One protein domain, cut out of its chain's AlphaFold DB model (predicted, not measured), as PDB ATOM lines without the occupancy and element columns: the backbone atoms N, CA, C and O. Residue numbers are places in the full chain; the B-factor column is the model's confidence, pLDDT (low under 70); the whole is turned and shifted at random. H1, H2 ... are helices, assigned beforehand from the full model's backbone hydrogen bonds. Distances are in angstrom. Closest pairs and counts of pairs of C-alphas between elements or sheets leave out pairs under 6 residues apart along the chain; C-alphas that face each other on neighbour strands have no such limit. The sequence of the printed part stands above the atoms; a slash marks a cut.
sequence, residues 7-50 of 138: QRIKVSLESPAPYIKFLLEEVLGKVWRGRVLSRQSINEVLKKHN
ATOM      1  N   GLN A   7      37.966  -0.394  20.282       87.38
ATOM      2  CA  GLN A   7      36.500  -0.358  20.340       87.38
ATOM      3  C   GLN A   7      35.849  -1.221  19.255       87.38
ATOM      4  O   GLN A   7      34.915  -1.961  19.535       87.38
ATOM      5  N   ARG A   8      36.356  -1.159  18.020       85.44
ATOM      6  CA  ARG A   8      35.818  -1.946  16.903       85.44
ATOM      7  C   ARG A   8      36.069  -3.438  17.114       85.44
ATOM      8  O   ARG A   8      35.183  -4.244  16.876       85.44
ATOM      9  N   ILE A   9      37.252  -3.784  17.626       89.56
ATOM     10  CA  ILE A   9      37.590  -5.164  18.002       89.56
ATOM     11  C   ILE A   9      36.662  -5.662  19.115       89.56
ATOM     12  O   ILE A   9      36.131  -6.757  18.989       89.56
ATOM     13  N   LYS A  10      36.418  -4.858  20.161       92.00
ATOM     14  CA  LYS A  10      35.477  -5.200  21.242       92.00
ATOM     15  C   LYS A  10      34.095  -5.544  20.692       92.00
ATOM     16  O   LYS A  10      33.615  -6.643  20.934       92.00
ATOM     17  N   VAL A  11      33.506  -4.638  19.906       90.31
ATOM     18  CA  VAL A  11      32.170  -4.838  19.323       90.31
ATOM     19  C   VAL A  11      32.124  -6.125  18.510       90.31
ATOM     20  O   VAL A  11      31.214  -6.922  18.685       90.31
ATOM     21  N   SER A  12      33.127  -6.383  17.669       89.31
ATOM     22  CA  SER A  12      33.138  -7.596  16.852       89.31
ATOM     23  C   SER A  12      33.437  -8.878  17.618       89.31
ATOM     24  O   SER A  12      33.027  -9.926  17.143       89.31
ATOM     25  N   LEU A  13      34.119  -8.818  18.768       91.44
ATOM     26  CA  LEU A  13      34.290  -9.960  19.674       91.44
ATOM     27  C   LEU A  13      33.006 -10.272  20.454       91.44
ATOM     28  O   LEU A  13      32.754 -11.432  20.766       91.44
ATOM     29  N   GLU A  14      32.196  -9.264  20.759       92.94
ATOM     30  CA  GLU A  14      30.919  -9.426  21.459       92.94
ATOM     31  C   GLU A  14      29.823  -9.895  20.505       92.94
ATOM     32  O   GLU A  14      29.183 -10.919  20.741       92.94
ATOM     33  N   SER A  15      29.648  -9.168  19.403       90.19
ATOM     34  CA  SER A  15      28.608  -9.396  18.409       90.19
ATOM     35  C   SER A  15      29.117  -8.985  17.019       90.19
ATOM     36  O   SER A  15      29.054  -7.807  16.645       90.19
ATOM     37  N   PRO A  16      29.699  -9.920  16.246       89.31
ATOM     38  CA  PRO A  16      30.159  -9.636  14.897       89.31
ATOM     39  C   PRO A  16      28.966  -9.351  13.981       89.31
ATOM     40  O   PRO A  16      27.829  -9.728  14.262       89.31
ATOM     41  N   ALA A  17      29.232  -8.700  12.846       88.62
ATOM     42  CA  ALA A  17      28.200  -8.457  11.846       88.62
ATOM     43  C   ALA A  17      27.532  -9.781  11.405       88.62
ATOM     44  O   ALA A  17      28.236 -10.793  11.302       88.62
ATOM     45  N   PRO A  18      26.222  -9.790  11.086       90.44
ATOM     46  CA  PRO A  18      25.484 -11.020  10.780       90.44
ATOM     47  C   PRO A  18      26.138 -11.891   9.703       90.44
ATOM     48  O   PRO A  18      26.207 -13.104   9.859       90.44
ATOM     49  N   TYR A  19      26.702 -11.278   8.657       92.44
ATOM     50  CA  TYR A  19      27.381 -12.010   7.585       92.44
ATOM     51  C   TYR A  19      28.664 -12.720   8.054       92.44
ATOM     52  O   TYR A  19      28.992 -13.789   7.551       92.44
ATOM     53  N   ILE A  20      29.391 -12.152   9.027       89.25
ATOM     54  CA  ILE A  20      30.581 -12.785   9.615       89.25
ATOM     55  C   ILE A  20      30.150 -13.969  10.472       89.25
ATOM     56  O   ILE A  20      30.766 -15.028  10.396       89.25
ATOM     57  N   LYS A  21      29.092 -13.794  11.272       91.19
ATOM     58  CA  LYS A  21      28.538 -14.873  12.090       91.19
ATOM     59  C   LYS A  21      28.067 -16.033  11.210       91.19
ATOM     60  O   LYS A  21      28.498 -17.154  11.431       91.19
ATOM     61  N   PHE A  22      27.298 -15.740  10.162       92.25
ATOM     62  CA  PHE A  22      26.861 -16.721   9.167       92.25
ATOM     63  C   PHE A  22      28.042 -17.457   8.523       92.25
ATOM     64  O   PHE A  22      28.072 -18.680   8.509       92.25
ATOM     65  N   LEU A  23      29.057 -16.727   8.045       94.25
ATOM     66  CA  LEU A  23      30.250 -17.337   7.455       94.25
ATOM     67  C   LEU A  23      30.957 -18.280   8.442       94.25
ATOM     68  O   LEU A  23      31.403 -19.359   8.066       94.25
ATOM     69  N   LEU A  24      31.088 -17.877   9.704       92.00
ATOM     70  CA  LEU A  24      31.755 -18.694  10.712       92.00
ATOM     71  C   LEU A  24      30.952 -19.949  11.045       92.00
ATOM     72  O   LEU A  24      31.525 -21.035  11.058       92.00
ATOM     73  N   GLU A  25      29.657 -19.800  11.296       94.19
ATOM     74  CA  GLU A  25      28.809 -20.874  11.812       94.19
ATOM     75  C   GLU A  25      28.376 -21.836  10.706       94.19
ATOM     76  O   GLU A  25      28.603 -23.037  10.831       94.19
ATOM     77  N   GLU A  26      27.855 -21.313   9.597       93.00
ATOM     78  CA  GLU A  26      27.237 -22.115   8.537       93.00
ATOM     79  C   GLU A  26      28.249 -22.600   7.497       93.00
ATOM     80  O   GLU A  26      28.162 -23.724   7.013       93.00
ATOM     81  N   VAL A  27      29.237 -21.770   7.145       93.62
ATOM     82  CA  VAL A  27      30.208 -22.123   6.090       93.62
ATOM     83  C   VAL A  27      31.432 -22.823   6.670       93.62
ATOM     84  O   VAL A  27      31.939 -23.779   6.090       93.62
ATOM     85  N   LEU A  28      31.938 -22.341   7.807       94.12
ATOM     86  CA  LEU A  28      33.174 -22.851   8.408       94.12
ATOM     87  C   LEU A  28      32.938 -23.827   9.569       94.12
ATOM     88  O   LEU A  28      33.916 -24.358  10.099       94.12
ATOM     89  N   GLY A  29      31.687 -24.047   9.993       93.38
ATOM     90  CA  GLY A  29      31.343 -24.944  11.104       93.38
ATOM     91  C   GLY A  29      31.898 -24.498  12.464       93.38
ATOM     92  O   GLY A  29      32.056 -25.304  13.382       93.38
ATOM     93  N   LYS A  30      32.260 -23.220  12.606       92.62
ATOM     94  CA  LYS A  30      32.849 -22.637  13.815       92.62
ATOM     95  C   LYS A  30      31.811 -21.805  14.552       92.62
ATOM     96  O   LYS A  30      31.589 -20.642  14.225       92.62
ATOM     97  N   VAL A  31      31.246 -22.385  15.609       90.94
ATOM     98  CA  VAL A  31      30.290 -21.698  16.491       90.94
ATOM     99  C   VAL A  31      30.906 -20.425  17.065       90.94
ATOM    100  O   VAL A  31      31.947 -20.473  17.735       90.94
ATOM    101  N   TRP A  32      30.250 -19.285  16.850       90.25
ATOM    102  CA  TRP A  32      30.708 -18.027  17.410       90.25
ATOM    103  C   TRP A  32      30.291 -17.902  18.876       90.25
ATOM    104  O   TRP A  32      29.110 -17.891  19.219       90.25
ATOM    105  N   ARG A  33      31.273 -17.741  19.766       90.19
ATOM    106  CA  ARG A  33      31.035 -17.465  21.189       90.19
ATOM    107  C   ARG A  33      31.479 -16.048  21.508       90.19
ATOM    108  O   ARG A  33      32.678 -15.794  21.626       90.19
ATOM    109  N   GLY A  34      30.505 -15.153  21.659       88.38
ATOM    110  CA  GLY A  34      30.750 -13.760  22.021       88.38
ATOM    111  C   GLY A  34      31.608 -13.646  23.283       88.38
ATOM    112  O   GLY A  34      31.387 -14.347  24.273       88.38
ATOM    113  N   ARG A  35      32.618 -12.776  23.248       90.31
ATOM    114  CA  ARG A  35      33.508 -12.487  24.376       90.31
ATOM    115  C   ARG A  35      33.359 -11.032  24.780       90.31
ATOM    116  O   ARG A  35      33.754 -10.134  24.042       90.31
ATOM    117  N   VAL A  36      32.860 -10.816  25.991       91.50
ATOM    118  CA  VAL A  36      32.813  -9.490  26.608       91.50
ATOM    119  C   VAL A  36      34.172  -9.210  27.238       91.50
ATOM    120  O   VAL A  36      34.554  -9.835  28.224       91.50
ATOM    121  N   LEU A  37      34.925  -8.284  26.647       93.06
ATOM    122  CA  LEU A  37      36.238  -7.863  27.139       93.06
ATOM    123  C   LEU A  37      36.285  -6.345  27.293       93.06
ATOM    124  O   LEU A  37      35.684  -5.597  26.516       93.06
ATOM    125  N   SER A  38      37.035  -5.859  28.280       93.25
ATOM    126  CA  SER A  38      37.307  -4.426  28.382       93.25
ATOM    127  C   SER A  38      38.201  -3.969  27.218       93.25
ATOM    128  O   SER A  38      39.035  -4.723  26.705       93.25
ATOM    129  N   ARG A  39      38.075  -2.699  26.809       91.69
ATOM    130  CA  ARG A  39      38.979  -2.105  25.804       91.69
ATOM    131  C   ARG A  39      40.442  -2.160  26.256       91.69
ATOM    132  O   ARG A  39      41.327  -2.247  25.406       91.69
ATOM    133  N   GLN A  40      40.681  -2.095  27.566       92.25
ATOM    134  CA  GLN A  40      42.008  -2.161  28.166       92.25
ATOM    135  C   GLN A  40      42.619  -3.555  28.013       92.25
ATOM    136  O   GLN A  40      43.725  -3.655  27.495       92.25
ATOM    137  N   SER A  41      41.878  -4.618  28.331       94.75
ATOM    138  CA  SER A  41      42.351  -5.999  28.169       94.75
ATOM    139  C   SER A  41      42.692  -6.308  26.706       94.75
ATOM    140  O   SER A  41      43.732  -6.890  26.413       94.75
ATOM    141  N   ILE A  42      41.868  -5.838  25.760       92.50
ATOM    142  CA  ILE A  42      42.166  -5.946  24.320       92.50
ATOM    143  C   ILE A  42      43.467  -5.200  23.981       92.50
ATOM    144  O   ILE A  42      44.318  -5.726  23.269       92.50
ATOM    145  N   ASN A  43      43.646  -3.981  24.498       90.44
ATOM    146  CA  ASN A  43      44.856  -3.189  24.278       90.44
ATOM    147  C   ASN A  43      46.112  -3.866  24.855       90.44
ATOM    148  O   ASN A  43      47.152  -3.863  24.204       90.44
ATOM    149  N   GLU A  44      46.024  -4.449  26.050       93.44
ATOM    150  CA  GLU A  44      47.117  -5.172  26.713       93.44
ATOM    151  C   GLU A  44      47.549  -6.399  25.907       93.44
ATOM    152  O   GLU A  44      48.740  -6.564  25.642       93.44
ATOM    153  N   VAL A  45      46.595  -7.199  25.414       92.69
ATOM    154  CA  VAL A  45      46.882  -8.333  24.520       92.69
ATOM    155  C   VAL A  45      47.543  -7.852  23.226       92.69
ATOM    156  O   VAL A  45      48.574  -8.383  22.813       92.69
ATOM    157  N   LEU A  46      47.004  -6.805  22.595       90.44
ATOM    158  CA  LEU A  46      47.596  -6.244  21.378       90.44
ATOM    159  C   LEU A  46      49.012  -5.702  21.623       90.44
ATOM    160  O   LEU A  46      49.874  -5.868  20.757       90.44
ATOM    161  N   LYS A  47      49.271  -5.068  22.775       88.50
ATOM    162  CA  LYS A  47      50.609  -4.603  23.177       88.50
ATOM    163  C   LYS A  47      51.561  -5.780  23.354       88.50
ATOM    164  O   LYS A  47      52.625  -5.764  22.748       88.50
ATOM    165  N   LYS A  48      51.153  -6.810  24.104       93.12
ATOM    166  CA  LYS A  48      51.944  -8.025  24.360       93.12
ATOM    167  C   LYS A  48      52.441  -8.681  23.069       93.12
ATOM    168  O   LYS A  48      53.562  -9.168  23.021       93.12
ATOM    169  N   HIS A  49      51.627  -8.662  22.015       90.38
ATOM    170  CA  HIS A  49      51.975  -9.246  20.716       90.38
ATOM    171  C   HIS A  49      52.541  -8.242  19.695       90.38
ATOM    172  O   HIS A  49      52.597  -8.558  18.507       90.38
ATOM    173  N   ASN A  50      52.921  -7.023  20.103       85.19
ATOM    174  CA  ASN A  50      53.399  -5.965  19.200       85.19
ATOM    175  C   ASN A  50      52.446  -5.694  18.013       85.19
ATOM    176  O   ASN A  50      52.849  -5.342  16.902       85.19
TER     177      ASN A  50
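Overview. This is residues 7 to 50 of the 138 residues of the protein "Transposase" of Thermoplasmatales archaeon (UniProt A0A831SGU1). Two helices, H2 and H3, stand toward the two ends of a loose, elongated open shape, with the shorter H1 between them along its long axis. H1 and H3 make a corner where both begin, H2 touches neither of them, and the long link of residues 28 to 38 runs back from H2 past H1 to H3. Residues 44 to 50, of which 44 to 48 belong to H3, stick out free. The printed part has 44 residues with three named helices, in the order H1, H2, H3, and no named strand; the class is all helix. The whole is loose, with a radius of gyration of the C-alphas of 12.1 A, and spans 32 by 17 by 13 A.

Arrangement. The longest helices by residues are H2, residues 18 to 27, and H3, residues 39 to 48. H3 touches H1, residues 7 to 14, with 4 pairs of C-alphas within 8 A. Their closest C-alphas are those of Gln 7 and Arg 39, 6.2 A apart. The lines of H1 and H3 are about perpendicular, at 80 degrees, and their centres are 12.4 A apart. H2 is apart from H1 and from H3. In H1, H2 and H3 every backbone O i to N i+4 pair is within hydrogen-bond range.

Along the chain. H2 runs from Pro 18 to Val 27 and measures 12.9 A from first to last C-alpha. H3 runs from Arg 39 to Lys 48 over 14.3 A, with C-alpha 48 at (51.944, -8.025, 24.360). H1 runs from Gln 7, with its C-alpha at (36.500, -0.358, 20.340), to Glu 14, over 10.7 A.

Size, cuts and confidence. The two C-alphas farthest apart are those of Glu 26 and Lys 47, at 32.7 A. The link from H1 to H2 is tight, with 3 residues, and the link from H2 to H3 is long, with 11. The printed part has no cut, its mean pLDDT is 91.2, and no printed residue is under 70.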